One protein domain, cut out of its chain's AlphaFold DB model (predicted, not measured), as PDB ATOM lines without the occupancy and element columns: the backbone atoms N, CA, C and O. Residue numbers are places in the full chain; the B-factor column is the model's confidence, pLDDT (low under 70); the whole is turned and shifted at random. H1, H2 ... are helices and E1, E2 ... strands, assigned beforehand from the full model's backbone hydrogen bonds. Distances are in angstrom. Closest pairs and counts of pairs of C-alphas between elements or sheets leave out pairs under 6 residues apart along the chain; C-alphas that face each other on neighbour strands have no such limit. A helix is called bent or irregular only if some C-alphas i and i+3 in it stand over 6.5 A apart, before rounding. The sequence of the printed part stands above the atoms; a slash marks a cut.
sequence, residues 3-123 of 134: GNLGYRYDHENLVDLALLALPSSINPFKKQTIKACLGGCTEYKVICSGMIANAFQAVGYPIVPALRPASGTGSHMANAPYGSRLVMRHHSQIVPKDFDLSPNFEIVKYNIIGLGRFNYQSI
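What this domain is: This is residues 3 to 123 of the 134 residues of an uncharacterized protein of Desulfosarcina alkanivorans (UniProt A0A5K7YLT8). A loop-rich middle that holds H3 and H5 has a ribbon of two short strands, E1 and E2, with H4 at its far end, reaching one way, and a drawn-out tail ending in H6 reaching the other way. H1 and H2 lie to one side of this middle, and residues 113 to 119 of the tail stick out free. The printed part has 121 residues, with six named helices and two named strands in the order H1, H2, H3, E1, H4, E2, H5, H6; the sheet E1 - E2 is antiparallel. The class is mostly helix, though under half of the residues are in named elements; the whole is loose, with a radius of gyration of the C-alphas of 18.6 A, and spans 61 by 38 by 35 A.

Where its parts are: H1, residues 11 to 21, begins at C-alpha 11 (127.316, 108.142, 151.160) and is 15.4 A long. H2 is residues 28 to 31, irregular, with C-alphas 28 and 31 7.2 A apart. H3, residues 48 to 58, measures 15.7 A. E1 is residues 65 to 68, 9.2 A; H4 is residues 75 to 79; E2 is residues 85 to 88, 10.0 A. H5 is residues 96 to 101, and H6, residues 120 to 123, ends at C-alpha 123 (128.687, 84.007, 129.469).

How they stand to each other: H1 and H2 are close but not clearly touching; their closest C-alphas, of Leu 20 and Lys 30, are 5.6 A apart. H3 and H5 are likewise close but not clearly touching, at a steep tilt of 57 degrees, the same way, with the C-alphas of Ser 49 and Pro 96 closest at 5.7 A. In E1 and E2, N 66 and O 87 are within hydrogen-bond range at 2.8 A. Every O i to N i+4 pair is within range in H1 and H3, 1 of 2 in H5, and 0 of 1 in H4, which has 1 of 2 O i to N i+3 pairs; H2 and H6 are too short for O i to N i+4 pairs.

The domain as a whole: The C-alphas of Gly 74 and Ser 122 are farthest apart, 62.5 A. The printed part has no cut; the links H2 to H3 and H5 to H6 are long. The pLDDT is under 70 at residue 4 and residues 28 to 36, 65 to 86 and 111 to 117.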
ATOM      1  N   GLY A   3     132.746 117.688 134.206       70.75
ATOM      2  CA  GLY A   3     133.028 118.483 135.411       70.75
ATOM      3  C   GLY A   3     132.837 117.766 136.755       70.75
ATOM      4  O   GLY A   3     133.301 118.281 137.758       70.75
ATOM      5  N   ASN A   4     132.207 116.583 136.782       68.38
ATOM      6  CA  ASN A   4     132.019 115.805 138.016       68.38
ATOM      7  C   ASN A   4     133.019 114.642 138.133       68.38
ATOM      8  O   ASN A   4     132.911 113.811 139.037       68.38
ATOM      9  N   LEU A   5     133.968 114.533 137.200       75.38
ATOM     10  CA  LEU A   5     134.994 113.500 137.243       75.38
ATOM     11  C   LEU A   5     135.912 113.743 138.453       75.38
ATOM     12  O   LEU A   5     136.422 114.841 138.642       75.38
ATOM     13  N   GLY A   6     136.106 112.717 139.283       78.50
ATOM     14  CA  GLY A   6     136.871 112.827 140.531       78.50
ATOM     15  C   GLY A   6     136.055 113.293 141.743       78.50
ATOM     16  O   GLY A   6     136.602 113.374 142.843       78.50
ATOM     17  N   TYR A   7     134.753 113.556 141.582       84.38
ATOM     18  CA  TYR A   7     133.873 113.839 142.714       84.38
ATOM     19  C   TYR A   7     133.707 112.608 143.599       84.38
ATOM     20  O   TYR A   7     133.745 111.463 143.140       84.38
ATOM     21  N   ARG A   8     133.533 112.854 144.899       86.50
ATOM     22  CA  ARG A   8     133.331 111.774 145.864       86.50
ATOM     23  C   ARG A   8     131.899 111.270 145.794       86.50
ATOM     24  O   ARG A   8     130.972 112.000 145.457       86.50
ATOM     25  N   TYR A   9     131.722 110.009 146.149       88.31
ATOM     26  CA  TYR A   9     130.392 109.443 146.279       88.31
ATOM     27  C   TYR A   9     129.670 110.055 147.490       88.31
ATOM     28  O   TYR A   9     130.280 110.247 148.547       88.31
ATOM     29  N   ASP A  10     128.379 110.367 147.350       88.62
ATOM     30  CA  ASP A  10     127.560 110.853 148.466       88.62
ATOM     31  C   ASP A  10     126.994 109.667 149.262       88.62
ATOM     32  O   ASP A  10     125.954 109.094 148.933       88.62
ATOM     33  N   HIS A  11     127.726 109.248 150.294       89.50
ATOM     34  CA  HIS A  11     127.316 108.142 151.160       89.50
ATOM     35  C   HIS A  11     126.116 108.495 152.046       89.50
ATOM     36  O   HIS A  11     125.320 107.611 152.351       89.50
ATOM     37  N   GLU A  12     125.960 109.765 152.424       87.00
ATOM     38  CA  GLU A  12     124.811 110.233 153.208       87.00
ATOM     39  C   GLU A  12     123.537 110.112 152.368       87.00
ATOM     40  O   GLU A  12     122.550 109.532 152.815       87.00
ATOM     41  N   ASN A  13     123.606 110.518 151.095       86.12
ATOM     42  CA  ASN A  13     122.515 110.335 150.136       86.12
ATOM     43  C   ASN A  13     122.121 108.858 149.970       86.12
ATOM     44  O   ASN A  13     120.936 108.529 149.933       86.12
ATOM     45  N   LEU A  14     123.108 107.955 149.906       86.62
ATOM     46  CA  LEU A  14     122.854 106.518 149.801       86.62
ATOM     47  C   LEU A  14     122.120 105.969 151.033       86.62
ATOM     48  O   LEU A  14     121.179 105.188 150.885       86.62
ATOM     49  N   VAL A  15     122.537 106.377 152.234       87.00
ATOM     50  CA  VAL A  15     121.891 105.973 153.492       87.00
ATOM     51  C   VAL A  15     120.467 106.523 153.562       87.00
ATOM     52  O   VAL A  15     119.545 105.764 153.863       87.00
ATOM     53  N   ASP A  16     120.257 107.789 153.208       85.31
ATOM     54  CA  ASP A  16     118.927 108.407 153.182       85.31
ATOM     55  C   ASP A  16     117.974 107.675 152.229       85.31
ATOM     56  O   ASP A  16     116.822 107.396 152.576       85.31
ATOM     57  N   LEU A  17     118.454 107.305 151.037       85.62
ATOM     58  CA  LEU A  17     117.688 106.508 150.077       85.62
ATOM     59  C   LEU A  17     117.363 105.110 150.615       85.62
ATOM     60  O   LEU A  17     116.233 104.640 150.457       85.62
ATOM     61  N   ALA A  18     118.320 104.452 151.272       86.06
ATOM     62  CA  ALA A  18     118.101 103.145 151.885       86.06
ATOM     63  C   ALA A  18     117.046 103.219 153.001       86.06
ATOM     64  O   ALA A  18     116.139 102.387 153.057       86.06
ATOM     65  N   LEU A  19     117.099 104.255 153.840       83.12
ATOM     66  CA  LEU A  19     116.091 104.501 154.870       83.12
ATOM     67  C   LEU A  19     114.719 104.802 154.254       83.12
ATOM     68  O   LEU A  19     113.698 104.349 154.776       83.12
ATOM     69  N   LEU A  20     114.659 105.532 153.140       78.44
ATOM     70  CA  LEU A  20     113.410 105.808 152.419       78.44
ATOM     71  C   LEU A  20     112.764 104.555 151.813       78.44
ATOM     72  O   LEU A  20     111.531 104.497 151.697       78.44
ATOM     73  N   ALA A  21     113.568 103.549 151.463       82.69
ATOM     74  CA  ALA A  21     113.076 102.261 150.982       82.69
ATOM     75  C   ALA A  21     112.352 101.458 152.079       82.69
ATOM     76  O   ALA A  21     111.530 100.595 151.760       82.69
ATOM     77  N   LEU A  22     112.584 101.766 153.360       84.69
ATOM     78  CA  LEU A  22     111.921 101.086 154.468       84.69
ATOM     79  C   LEU A  22     110.409 101.406 154.529       84.69
ATOM     80  O   LEU A  22     109.944 102.472 154.087       84.69
ATOM     81  N   PRO A  23     109.599 100.490 155.092       81.19
ATOM     82  CA  PRO A  23     108.206 100.762 155.430       81.19
ATOM     83  C   PRO A  23     108.086 101.987 156.342       81.19
ATOM     84  O   PRO A  23     108.936 102.226 157.199       81.19
ATOM     85  N   SER A  24     106.990 102.738 156.218       77.88
ATOM     86  CA  SER A  24     106.735 103.902 157.081       77.88
ATOM     87  C   SER A  24     106.576 103.547 158.562       77.88
ATOM     88  O   SER A  24     106.687 104.432 159.401       77.88
ATOM     89  N   SER A  25     106.310 102.278 158.886       80.75
ATOM     90  CA  SER A  25     106.287 101.776 160.265       80.75
ATOM     91  C   SER A  25     107.677 101.708 160.900       80.75
ATOM     92  O   SER A  25     107.789 101.862 162.109       80.75
ATOM     93  N   ILE A  26     108.726 101.495 160.098       80.06
ATOM     94  CA  ILE A  26     110.121 101.399 160.558       80.06
ATOM     95  C   ILE A  26     110.820 102.757 160.428       80.06
ATOM     96  O   ILE A  26     111.645 103.110 161.263       80.06
ATOM     97  N   ASN A  27     110.463 103.546 159.408       72.50
ATOM     98  CA  ASN A  27     111.021 104.876 159.190       72.50
ATOM     99  C   ASN A  27     109.943 105.978 159.298       72.50
ATOM    100  O   ASN A  27     109.282 106.290 158.295       72.50
ATOM    101  N   PRO A  28     109.783 106.624 160.474       65.56
ATOM    102  CA  PRO A  28     108.817 107.709 160.664       65.56
ATOM    103  C   PRO A  28     109.177 108.978 159.870       65.56
ATOM    104  O   PRO A  28     108.297 109.787 159.566       65.56
ATOM    105  N   PHE A  29     110.440 109.132 159.454       61.06
ATOM    106  CA  PHE A  29     110.930 110.298 158.714       61.06
ATOM    107  C   PHE A  29     110.625 110.246 157.212       61.06
ATOM    108  O   PHE A  29     110.808 111.247 156.521       61.06
ATOM    109  N   LYS A  30     110.049 109.143 156.704       60.62
ATOM    110  CA  LYS A  30     109.693 108.956 155.281       60.62
ATOM    111  C   LYS A  30     108.882 110.114 154.679       60.62
ATOM    112  O   LYS A  30     108.971 110.375 153.483       60.62
ATOM    113  N   LYS A  31     108.088 110.820 155.494       53.94
ATOM    114  CA  LYS A  31     107.269 111.971 155.062       53.94
ATOM    115  C   LYS A  31     108.029 113.308 155.050       53.94
ATOM    116  O   LYS A  31     107.607 114.223 154.345       53.94
ATOM    117  N   GLN A  32     109.109 113.443 155.823       52.19
ATOM    118  CA  GLN A  32     109.890 114.681 155.958       52.19
ATOM    119  C   GLN A  32     111.017 114.775 154.925       52.19
ATOM    120  O   GLN A  32     111.228 115.853 154.371       52.19
ATOM    121  N   THR A  33     111.652 113.655 154.566       52.47
ATOM    122  CA  THR A  33     112.785 113.631 153.621       52.47
ATOM    123  C   THR A  33     112.407 114.030 152.186       52.47
ATOM    124  O   THR A  33     113.258 114.404 151.391       52.47
ATOM    125  N   ILE A  34     111.114 114.026 151.841       55.38
ATOM    126  CA  ILE A  34     110.622 114.379 150.496       55.38
ATOM    127  C   ILE A  34     110.707 115.897 150.227       55.38
ATOM    128  O   ILE A  34     110.681 116.325 149.073       55.38
ATOM    129  N   LYS A  35     110.823 116.736 151.268       53.81
ATOM    130  CA  LYS A  35     110.775 118.203 151.123       53.81
ATOM    131  C   LYS A  35     112.138 118.879 150.931       53.81
ATOM    132  O   LYS A  35     112.155 120.066 150.620       53.81
ATOM    133  N   ALA A  36     113.243 118.149 151.072       66.50
ATOM    134  CA  ALA A  36     114.601 118.668 150.927       66.50
ATOM    135  C   ALA A  36     115.478 117.711 150.111       66.50
ATOM    136  O   ALA A  36     115.144 116.542 149.920       66.50
ATOM    137  N   CYS A  37     116.587 118.227 149.596       73.88
ATOM    138  CA  CYS A  37     117.614 117.428 148.942       73.88
ATOM    139  C   CYS A  37     118.103 116.292 149.880       73.88
ATOM    140  O   CYS A  37     118.135 116.466 151.095       73.88
ATOM    141  N   LEU A  38     118.411 115.113 149.323       78.75
ATOM    142  CA  LEU A  38     118.959 113.969 150.073       78.75
ATOM    143  C   LEU A  38     120.483 114.062 150.188       78.75
ATOM    144  O   LEU A  38     121.129 114.481 149.215       78.75
ATOM    145  N   GLY A  39     121.042 113.584 151.303       78.62
ATOM    146  CA  GLY A  39     122.472 113.635 151.607       78.62
ATOM    147  C   GLY A  39     122.993 115.045 151.880       78.62
ATOM    148  O   GLY A  39     122.256 115.928 152.318       78.62
ATOM    149  N   GLY A  40     124.274 115.269 151.574       75.06
ATOM    150  CA  GLY A  40     124.940 116.553 151.819       75.06
ATOM    151  C   GLY A  40     124.589 117.654 150.810       75.06
ATOM    152  O   GLY A  40     124.971 118.805 151.005       75.06
ATOM    153  N   CYS A  41     123.895 117.310 149.718       72.62
ATOM    154  CA  CYS A  41     123.421 118.236 148.677       72.62
ATOM    155  C   CYS A  41     124.494 119.170 148.106       72.62
ATOM    156  O   CYS A  41     124.209 120.290 147.685       72.62
ATOM    157  N   THR A  42     125.741 118.714 148.109       73.81
ATOM    158  CA  THR A  42     126.869 119.477 147.585       73.81
ATOM    159  C   THR A  42     127.048 119.182 146.106       73.81
ATOM    160  O   THR A  42     126.863 118.043 145.682       73.81
ATOM    161  N   GLU A  43     127.527 120.150 145.332       70.75
ATOM    162  CA  GLU A  43     127.864 119.907 143.925       70.75
ATOM    163  C   GLU A  43     128.994 118.869 143.766       70.75
ATOM    164  O   GLU A  43     129.010 118.141 142.781       70.75
ATOM    165  N   TYR A  44     129.872 118.726 144.771       73.88
ATOM    166  CA  TYR A  44     131.068 117.864 144.769       73.88
ATOM    167  C   TYR A  44     130.850 116.421 145.248       73.88
ATOM    168  O   TYR A  44     131.801 115.629 145.284       73.88
ATOM    169  N   LYS A  45     129.625 116.076 145.658       79.88
ATOM    170  CA  LYS A  45     129.256 114.718 146.067       79.88
ATOM    171  C   LYS A  45     127.922 114.341 145.453       79.88
ATOM    172  O   LYS A  45     126.907 114.963 145.739       79.88
ATOM    173  N   VAL A  46     127.924 113.310 144.618       83.56
ATOM    174  CA  VAL A  46     126.717 112.831 143.939       83.56
ATOM    175  C   VAL A  46     126.770 111.319 143.765       83.56
ATOM    176  O   VAL A  46     127.831 110.747 143.518       83.56
ATOM    177  N   ILE A  47     125.615 110.666 143.862       89.19
ATOM    178  CA  ILE A  47     125.454 109.286 143.392       89.19
ATOM    179  C   ILE A  47     125.288 109.260 141.866       89.19
ATOM    180  O   ILE A  47     124.995 110.288 141.246       89.19
ATOM    181  N   CYS A  48     125.414 108.084 141.247       88.44
ATOM    182  CA  CYS A  48     125.353 107.934 139.788       88.44
ATOM    183  C   CYS A  48     124.071 108.524 139.171       88.44
ATOM    184  O   CYS A  48     124.144 109.302 138.220       88.44
ATOM    185  N   SER A  49     122.898 108.208 139.732       91.25
ATOM    186  CA  SER A  49     121.617 108.732 139.237       91.25
ATOM    187  C   SER A  49     121.510 110.247 139.403       91.25
ATOM    188  O   SER A  49     121.052 110.924 138.488       91.25
ATOM    189  N   GLY A  50     122.000 110.793 140.519       90.31
ATOM    190  CA  GLY A  50     122.030 112.231 140.777       90.31
ATOM    191  C   GLY A  50     122.957 112.989 139.825       90.31
ATOM    192  O   GLY A  50     122.624 114.093 139.400       90.31
ATOM    193  N   MET A  51     124.085 112.391 139.436       89.94
ATOM    194  CA  MET A  51     124.991 112.961 138.435       89.94
ATOM    195  C   MET A  51     124.328 113.049 137.054       89.94
ATOM    196  O   MET A  51     124.394 114.095 136.406       89.94
ATOM    197  N   ILE A  52     123.683 111.965 136.611       91.56
ATOM    198  CA  ILE A  52     122.940 111.928 135.343       91.56
ATOM    199  C   ILE A  52     121.779 112.924 135.399       91.56
ATOM    200  O   ILE A  52     121.584 113.701 134.466       91.56
ATOM    201  N   ALA A  53     121.055 112.953 136.519       91.75
ATOM    202  CA  ALA A  53     119.942 113.863 136.712       91.75
ATOM    203  C   ALA A  53     120.369 115.323 136.601       91.75
ATOM    204  O   ALA A  53     119.767 116.063 135.830       91.75
ATOM    205  N   ASN A  54     121.442 115.716 137.286       89.38
ATOM    206  CA  ASN A  54     121.976 117.073 137.205       89.38
ATOM    207  C   ASN A  54     122.310 117.472 135.753       89.38
ATOM    208  O   ASN A  54     121.982 118.572 135.319       89.38
ATOM    209  N   ALA A  55     122.875 116.558 134.955       90.69
ATOM    210  CA  ALA A  55     123.165 116.835 133.548       90.69
ATOM    211  C   ALA A  55     121.900 117.140 132.722       90.69
ATOM    212  O   ALA A  55     121.903 118.091 131.944       90.69
ATOM    213  N   PHE A  56     120.814 116.384 132.912       92.25
ATOM    214  CA  PHE A  56     119.538 116.663 132.242       92.25
ATOM    215  C   PHE A  56     118.884 117.954 132.747       92.25
ATOM    216  O   PHE A  56     118.360 118.733 131.951       92.25
ATOM    217  N   GLN A  57     118.956 118.218 134.053       89.25
ATOM    218  CA  GLN A  57     118.423 119.450 134.641       89.25
ATOM    219  C   GLN A  57     119.153 120.694 134.123       89.25
ATOM    220  O   GLN A  57     118.501 121.694 133.831       89.25
ATOM    221  N   ALA A  58     120.471 120.617 133.923       90.25
ATOM    222  CA  ALA A  58     121.276 121.711 133.376       90.25
ATOM    223  C   ALA A  58     120.855 122.128 131.955       90.25
ATOM    224  O   ALA A  58     121.020 123.288 131.587       90.25
ATOM    225  N   VAL A  59     120.283 121.208 131.169       92.50
ATOM    226  CA  VAL A  59     119.725 121.496 129.833       92.50
ATOM    227  C   VAL A  59     118.201 121.669 129.845       92.50
ATOM    228  O   VAL A  59     117.575 121.726 128.792       92.50
ATOM    229  N   GLY A  60     117.586 121.746 131.029       89.25
ATOM    230  CA  GLY A  60     116.145 121.944 131.185       89.25
ATOM    231  C   GLY A  60     115.286 120.736 130.800       89.25
ATOM    232  O   GLY A  60     114.082 120.896 130.599       89.25
ATOM    233  N   TYR A  61     115.864 119.535 130.704       89.81
ATOM    234  CA  TYR A  61     115.141 118.326 130.315       89.81
ATOM    235  C   TYR A  61     114.552 117.601 131.544       89.81
ATOM    236  O   TYR A  61     115.302 117.144 132.414       89.81
ATOM    237  N   PRO A  62     113.218 117.485 131.667       86.31
ATOM    238  CA  PRO A  62     112.585 116.893 132.842       86.31
ATOM    239  C   PRO A  62     112.689 115.364 132.860       86.31
ATOM    240  O   PRO A  62     112.329 114.699 131.898       86.31
ATOM    241  N   ILE A  63     113.102 114.796 134.000       90.25
ATOM    242  CA  ILE A  63     113.099 113.338 134.216       90.25
ATOM    243  C   ILE A  63     111.733 112.890 134.716       90.25
ATOM    244  O   ILE A  63     110.926 112.417 133.931       90.25
ATOM    245  N   VAL A  64     111.405 113.122 135.985       82.06
ATOM    246  CA  VAL A  64     110.052 112.886 136.503       82.06
ATOM    247  C   VAL A  64     109.516 114.193 137.070       82.06
ATOM    248  O   VAL A  64     110.122 114.743 137.996       82.06
ATOM    249  N   PRO A  65     108.400 114.724 136.544       69.38
ATOM    250  CA  PRO A  65     107.792 115.901 137.130       69.38
ATOM    251  C   PRO A  65     107.169 115.541 138.488       69.38
ATOM    252  O   PRO A  65     106.438 114.559 138.620       69.38
ATOM    253  N   ALA A  66     107.450 116.332 139.523       68.19
ATOM    254  CA  ALA A  66     106.750 116.244 140.799       68.19
ATOM    255  C   ALA A  66     105.489 117.112 140.761       68.19
ATOM    256  O   ALA A  66     105.546 118.285 140.391       68.19
ATOM    257  N   LEU A  67     104.359 116.550 141.191       64.38
ATOM    258  CA  LEU A  67     103.129 117.308 141.395       64.38
ATOM    259  C   LEU A  67     103.294 118.154 142.662       64.38
ATOM    260  O   LEU A  67     103.433 117.612 143.762       64.38
ATOM    261  N   ARG A  68     103.295 119.480 142.525       61.53
ATOM    262  CA  ARG A  68     103.226 120.380 143.678       61.53
ATOM    263  C   ARG A  68     101.752 120.637 144.005       61.53
ATOM    264  O   ARG A  68     101.052 121.172 143.140       61.53
ATOM    265  N   PRO A  69     101.279 120.311 145.226       57.00
ATOM    266  CA  PRO A  69      99.916 120.622 145.636       57.00
ATOM    267  C   PRO A  69      99.620 122.103 145.412       57.00
ATOM    268  O   PRO A  69     100.435 122.966 145.765       57.00
ATOM    269  N   ALA A  70      98.474 122.391 144.802       59.03
ATOM    270  CA  ALA A  70      98.039 123.751 144.543       59.03
ATOM    271  C   ALA A  70      97.955 124.521 145.864       59.03
ATOM    272  O   ALA A  70      97.206 124.162 146.771       59.03
ATOM    273  N   SER A  71      98.769 125.563 146.000       55.47
ATOM    274  CA  SER A  71      98.719 126.456 147.153       55.47
ATOM    275  C   SER A  71      97.677 127.535 146.849       55.47
ATOM    276  O   SER A  71      98.022 128.589 146.328       55.47
ATOM    277  N   GLY A  72      96.399 127.238 147.096       56.81
ATOM    278  CA  GLY A  72      95.301 128.210 147.012       56.81
ATOM    279  C   GLY A  72      94.239 127.932 145.940       56.81
ATOM    280  O   GLY A  72      94.512 127.360 144.887       56.81
ATOM    281  N   THR A  73      93.019 128.392 146.220       52.19
ATOM    282  CA  THR A  73      91.804 128.379 145.376       52.19
ATOM    283  C   THR A  73      91.847 129.433 144.255       52.19
ATOM    284  O   THR A  73      90.846 130.070 143.936       52.19
ATOM    285  N   GLY A  74      93.027 129.666 143.677       53.34
ATOM    286  CA  GLY A  74      93.256 130.703 142.671       53.34
ATOM    287  C   GLY A  74      93.239 130.160 141.244       53.34
ATOM    288  O   GLY A  74      93.726 129.062 140.977       53.34
ATOM    289  N   SER A  75      92.746 130.983 140.320       51.69
ATOM    290  CA  SER A  75      92.587 130.818 138.861       51.69
ATOM    291  C   SER A  75      93.774 130.242 138.062       51.69
ATOM    292  O   SER A  75      93.637 129.968 136.873       51.69
ATOM    293  N   HIS A  76      94.925 129.982 138.686       49.91
ATOM    294  CA  HIS A  76      96.090 129.336 138.071       49.91
ATOM    295  C   HIS A  76      95.940 127.818 137.860       49.91
ATOM    296  O   HIS A  76      96.766 127.218 137.174       49.91
ATOM    297  N   MET A  77      94.892 127.193 138.407       51.16
ATOM    298  CA  MET A  77      94.544 125.789 138.129       51.16
ATOM    299  C   MET A  77      93.987 125.569 136.716       51.16
ATOM    300  O   MET A  77      94.083 124.461 136.200       51.16
ATOM    301  N   ALA A  78      93.457 126.613 136.069       53.19
ATOM    302  CA  ALA A  78      92.807 126.504 134.762       53.19
ATOM    303  C   ALA A  78      93.769 126.136 133.612       53.19
ATOM    304  O   ALA A  78      93.332 125.594 132.606       53.19
ATOM    305  N   ASN A  79      95.076 126.379 133.779       55.16
ATOM    306  CA  ASN A  79      96.100 126.146 132.749       55.16
ATOM    307  C   ASN A  79      97.060 124.989 133.082       55.16
ATOM    308  O   ASN A  79      98.086 124.831 132.422       55.16
ATOM    309  N   ALA A  80      96.771 124.195 134.116       57.97
ATOM    310  CA  ALA A  80      97.580 123.036 134.473       57.97
ATOM    311  C   ALA A  80      96.911 121.759 133.931       57.97
ATOM    312  O   ALA A  80      95.942 121.302 134.536       57.97
ATOM    313  N   PRO A  81      97.422 121.130 132.851       58.50
ATOM    314  CA  PRO A  81      96.800 119.938 132.256       58.50
ATOM    315  C   PRO A  81      96.686 118.747 133.225       58.50
ATOM    316  O   PRO A  81      95.908 117.832 132.988       58.50
ATOM    317  N   TYR A  82      97.421 118.779 134.343       60.75
ATOM    318  CA  TYR A  82      97.424 117.754 135.392       60.75
ATOM    319  C   TYR A  82      96.837 118.236 136.734       60.75
ATOM    320  O   TYR A  82      97.116 117.641 137.776       60.75
ATOM    321  N   GLY A  83      96.098 119.355 136.756       61.94
ATOM    322  CA  GLY A  83      95.449 119.885 137.968       61.94
ATOM    323  C   GLY A  83      96.410 120.339 139.079       61.94
ATOM    324  O   GLY A  83      95.996 120.589 140.207       61.94
ATOM    325  N   SER A  84      97.711 120.426 138.792       64.62
ATOM    326  CA  SER A  84      98.746 120.866 139.727       64.62
ATOM    327  C   SER A  84      99.968 121.391 138.974       64.62
ATOM    328  O   SER A  84     100.184 121.074 137.802       64.62
ATOM    329  N   ARG A  85     100.776 122.228 139.636       68.25
ATOM    330  CA  ARG A  85     102.009 122.750 139.036       68.25
ATOM    331  C   ARG A  85     103.065 121.649 139.051       68.25
ATOM    332  O   ARG A  85     103.412 121.147 140.118       68.25
ATOM    333  N   LEU A  86     103.595 121.313 137.878       69.12
ATOM    334  CA  LEU A  86     104.739 120.416 137.767       69.12
ATOM    335  C   LEU A  86     106.005 121.163 138.196       69.12
ATOM    336  O   LEU A  86     106.258 122.284 137.750       69.12
ATOM    337  N   VAL A  87     106.785 120.553 139.082       74.38
ATOM    338  CA  VAL A  87     108.083 121.068 139.530       74.38
ATOM    339  C   VAL A  87     109.125 119.972 139.355       74.38
ATOM    340  O   VAL A  87     108.858 118.794 139.589       74.38
ATOM    341  N   MET A  88     110.319 120.354 138.925       78.56
ATOM    342  CA  MET A  88     111.453 119.444 138.818       78.56
ATOM    343  C   MET A  88     111.982 119.118 140.222       78.56
ATOM    344  O   MET A  88     112.168 120.020 141.040       78.56
ATOM    345  N   ARG A  89     112.184 117.832 140.529       82.62
ATOM    346  CA  ARG A  89     112.790 117.408 141.805       82.62
ATOM    347  C   ARG A  89     114.262 117.800 141.850       82.62
ATOM    348  O   ARG A  89     114.899 117.891 140.803       82.62
ATOM    349  N   HIS A  90     114.821 117.959 143.047       86.12
ATOM    350  CA  HIS A  90     116.267 118.128 143.178       86.12
ATOM    351  C   HIS A  90     116.982 116.872 142.657       86.12
ATOM    352  O   HIS A  90     116.538 115.758 142.941       86.12
ATOM    353  N   HIS A  91     118.082 117.016 141.913       87.75
ATOM    354  CA  HIS A  91     118.776 115.876 141.299       87.75
ATOM    355  C   HIS A  91     119.201 114.803 142.320       87.75
ATOM    356  O   HIS A  91     119.197 113.618 142.002       87.75
ATOM    357  N   SER A  92     119.509 115.188 143.564       87.31
ATOM    358  CA  SER A  92     119.879 114.243 144.631       87.31
ATOM    359  C   SER A  92     118.725 113.345 145.105       87.31
ATOM    360  O   SER A  92     118.968 112.355 145.786       87.31
ATOM    361  N   GLN A  93     117.483 113.665 144.731       86.00
ATOM    362  CA  GLN A  93     116.289 112.856 145.001       86.00
ATOM    363  C   GLN A  93     115.940 111.905 143.843       86.00
ATOM    364  O   GLN A  93     114.981 111.144 143.962       86.00
ATOM    365  N   ILE A  94     116.659 111.976 142.715       88.56
ATOM    366  CA  ILE A  94     116.376 111.157 141.534       88.56
ATOM    367  C   ILE A  94     117.030 109.787 141.686       88.56
ATOM    368  O   ILE A  94     118.257 109.661 141.805       88.56
ATOM    369  N   VAL A  95     116.203 108.747 141.634       89.56
ATOM    370  CA  VAL A  95     116.641 107.347 141.688       89.56
ATOM    371  C   VAL A  95     116.654 106.721 140.289       89.56
ATOM    372  O   VAL A  95     115.954 107.208 139.404       89.56
ATOM    373  N   PRO A  96     117.388 105.615 140.061       91.88
ATOM    374  CA  PRO A  96     117.408 104.944 138.756       91.88
ATOM    375  C   PRO A  96     116.009 104.646 138.189       91.88
ATOM    376  O   PRO A  96     115.741 104.931 137.029       91.88
ATOM    377  N   LYS A  97     115.079 104.197 139.044       90.19
ATOM    378  CA  LYS A  97     113.683 103.904 138.679       90.19
ATOM    379  C   LYS A  97     112.921 105.110 138.107       90.19
ATOM    380  O   LYS A  97     111.979 104.917 137.344       90.19
ATOM    381  N   ASP A  98     113.286 106.338 138.476       91.38
ATOM    382  CA  ASP A  98     112.627 107.532 137.941       91.38
ATOM    383  C   ASP A  98     112.911 107.698 136.438       91.38
ATOM    384  O   ASP A  98     112.038 108.154 135.708       91.38
ATOM    385  N   PHE A  99     114.090 107.294 135.952       92.44
ATOM    386  CA  PHE A  99     114.386 107.303 134.515       92.44
ATOM    387  C   PHE A  99     113.529 106.279 133.767       92.44
ATOM    388  O   PHE A  99     112.943 106.619 132.745       92.44
ATOM    389  N   ASP A 100     113.391 105.068 134.317       90.94
ATOM    390  CA  ASP A 100     112.600 103.990 133.710       90.94
ATOM    391  C   ASP A 100     111.097 104.312 133.651       90.94
ATOM    392  O   ASP A 100     110.401 103.890 132.733       90.94
ATOM    393  N   LEU A 101     110.577 105.025 134.657       89.25
ATOM    394  CA  LEU A 101     109.160 105.402 134.743       89.25
ATOM    395  C   LEU A 101     108.836 106.740 134.073       89.25
ATOM    396  O   LEU A 101     107.668 107.139 134.033       89.25
ATOM    397  N   SER A 102     109.846 107.470 133.614       88.56
ATOM    398  CA  SER A 102     109.635 108.773 133.006       88.56
ATOM    399  C   SER A 102     108.910 108.643 131.662       88.56
ATOM    400  O   SER A 102     109.333 107.852 130.823       88.56
ATOM    401  N   PRO A 103     107.890 109.479 131.384       87.31
ATOM    402  CA  PRO A 103     107.263 109.531 130.063       87.31
ATOM    403  C   PRO A 103     108.164 110.164 128.992       87.31
ATOM    404  O   PRO A 103     107.826 110.125 127.814       87.31
ATOM    405  N   ASN A 104     109.278 110.783 129.391       88.44
ATOM    406  CA  ASN A 104     110.163 111.499 128.479       88.44
ATOM    407  C   ASN A 104     111.264 110.587 127.916       88.44
ATOM    408  O   ASN A 104     111.862 110.914 126.897       88.44
ATOM    409  N   PHE A 105     111.525 109.435 128.540       91.31
ATOM    410  CA  PHE A 105     112.589 108.522 128.130       91.31
ATOM    411  C   PHE A 105     112.030 107.278 127.440       91.31
ATOM    412  O   PHE A 105     111.111 106.630 127.932       91.31
ATOM    413  N   GLU A 106     112.634 106.907 126.313       90.94
ATOM    414  CA  GLU A 106     112.374 105.629 125.653       90.94
ATOM    415  C   GLU A 106     113.269 104.528 126.242       90.94
ATOM    416  O   GLU A 106     114.479 104.706 126.410       90.94
ATOM    417  N   ILE A 107     112.691 103.357 126.524       88.88
ATOM    418  CA  ILE A 107     113.450 102.185 126.975       88.88
ATOM    419  C   ILE A 107     113.982 101.437 125.749       88.88
ATOM    420  O   ILE A 107     113.315 100.569 125.186       88.88
ATOM    421  N   VAL A 108     115.221 101.742 125.363       86.69
ATOM    422  CA  VAL A 108     115.910 101.071 124.253       86.69
ATOM    423  C   VAL A 108     116.758  99.914 124.780       86.69
ATOM    424  O   VAL A 108     117.690 100.105 125.561       86.69
ATOM    425  N   LYS A 109     116.468  98.689 124.328       83.50
ATOM    426  CA  LYS A 109     117.285  97.495 124.598       83.50
ATOM    427  C   LYS A 109     117.860  96.975 123.287       83.50
ATOM    428  O   LYS A 109     117.109  96.574 122.401       83.50
ATOM    429  N   TYR A 110     119.186  96.925 123.171       76.00
ATOM    430  CA  TYR A 110     119.838  96.305 122.019       76.00
ATOM    431  C   TYR A 110     119.652  94.787 122.089       76.00
ATOM    432  O   TYR A 110     120.338  94.090 122.838       76.00
ATOM    433  N   ASN A 111     118.676  94.271 121.338       67.62
ATOM    434  CA  ASN A 111     118.348  92.851 121.316       67.62
ATOM    435  C   ASN A 111     119.384  92.053 120.503       67.62
ATOM    436  O   ASN A 111     119.142  91.631 119.373       67.62
ATOM    437  N   ILE A 112     120.544  91.817 121.108       65.19
ATOM    438  CA  ILE A 112     121.602  90.939 120.587       65.19
ATOM    439  C   ILE A 112     121.148  89.475 120.419       65.19
ATOM    440  O   ILE A 112     121.751  88.735 119.640       65.19
ATOM    441  N   ILE A 113     120.059  89.068 121.085       62.59
ATOM    442  CA  ILE A 113     119.430  87.744 120.935       62.59
ATOM    443  C   ILE A 113     118.637  87.675 119.620       62.59
ATOM    444  O   ILE A 113     118.749  86.697 118.889       62.59
ATOM    445  N   GLY A 114     117.895  88.730 119.269       63.75
ATOM    446  CA  GLY A 114     117.120  88.826 118.022       63.75
ATOM    447  C   GLY A 114     117.979  88.836 116.753       63.75
ATOM    448  O   GLY A 114     117.516  88.435 115.693       63.75
ATOM    449  N   LEU A 115     119.254  89.220 116.872       67.62
ATOM    450  CA  LEU A 115     120.256  89.115 115.803       67.62
ATOM    451  C   LEU A 115     120.838  87.693 115.656       67.62
ATOM    452  O   LEU A 115     121.712  87.480 114.817       67.62
ATOM    453  N   GLY A 116     120.407  86.730 116.482       63.91
ATOM    454  CA  GLY A 116     120.817  85.319 116.431       63.91
ATOM    455  C   GLY A 116     122.267  85.039 116.846       63.91
ATOM    456  O   GLY A 116     122.720  83.904 116.754       63.91
ATOM    457  N   ARG A 117     123.015  86.058 117.288       67.06
ATOM    458  CA  ARG A 117     124.469  85.974 117.530       67.06
ATOM    459  C   ARG A 117     124.864  85.947 119.006       67.06
ATOM    460  O   ARG A 117     126.048  85.820 119.302       67.06
ATOM    461  N   PHE A 118     123.911  86.058 119.931       74.62
ATOM    462  CA  PHE A 118     124.198  86.092 121.364       74.62
ATOM    463  C   PHE A 118     123.556  84.924 122.107       74.62
ATOM    464  O   PHE A 118     122.349  84.901 122.344       74.62
ATOM    465  N   ASN A 119     124.392  83.970 122.514       73.50
ATOM    466  CA  ASN A 119     124.004  82.909 123.433       73.50
ATOM    467  C   ASN A 119     124.314  83.342 124.874       73.50
ATOM    468  O   ASN A 119     125.455  83.233 125.323       73.50
ATOM    469  N   TYR A 120     123.304  83.796 125.621       76.44
ATOM    470  CA  TYR A 120     123.493  84.256 127.003       76.44
ATOM    471  C   TYR A 120     123.990  83.152 127.958       76.44
ATOM    472  O   TYR A 120     124.591  83.460 128.985       76.44
ATOM    473  N   GLN A 121     123.784  81.875 127.615       74.81
ATOM    474  CA  GLN A 121     124.263  80.736 128.405       74.81
ATOM    475  C   GLN A 121     125.791  80.597 128.338       74.81
ATOM    476  O   GLN A 121     126.392  80.057 129.256       74.81
ATOM    477  N   SER A 122     126.432  81.125 127.288       75.12
ATOM    478  CA  SER A 122     127.890  81.054 127.101       75.12
ATOM    479  C   SER A 122     128.695  82.010 127.991       75.12
ATOM    480  O   SER A 122     129.909  81.872 128.095       75.12
ATOM    481  N   ILE A 123     128.038  82.984 128.629       76.50
ATOM    482  CA  ILE A 123     128.687  84.007 129.469       76.50
ATOM    483  C   ILE A 123     128.993  83.453 130.863       76.50
ATOM    484  O   ILE A 123     129.916  83.901 131.541       76.50
TER     485      ILE A 123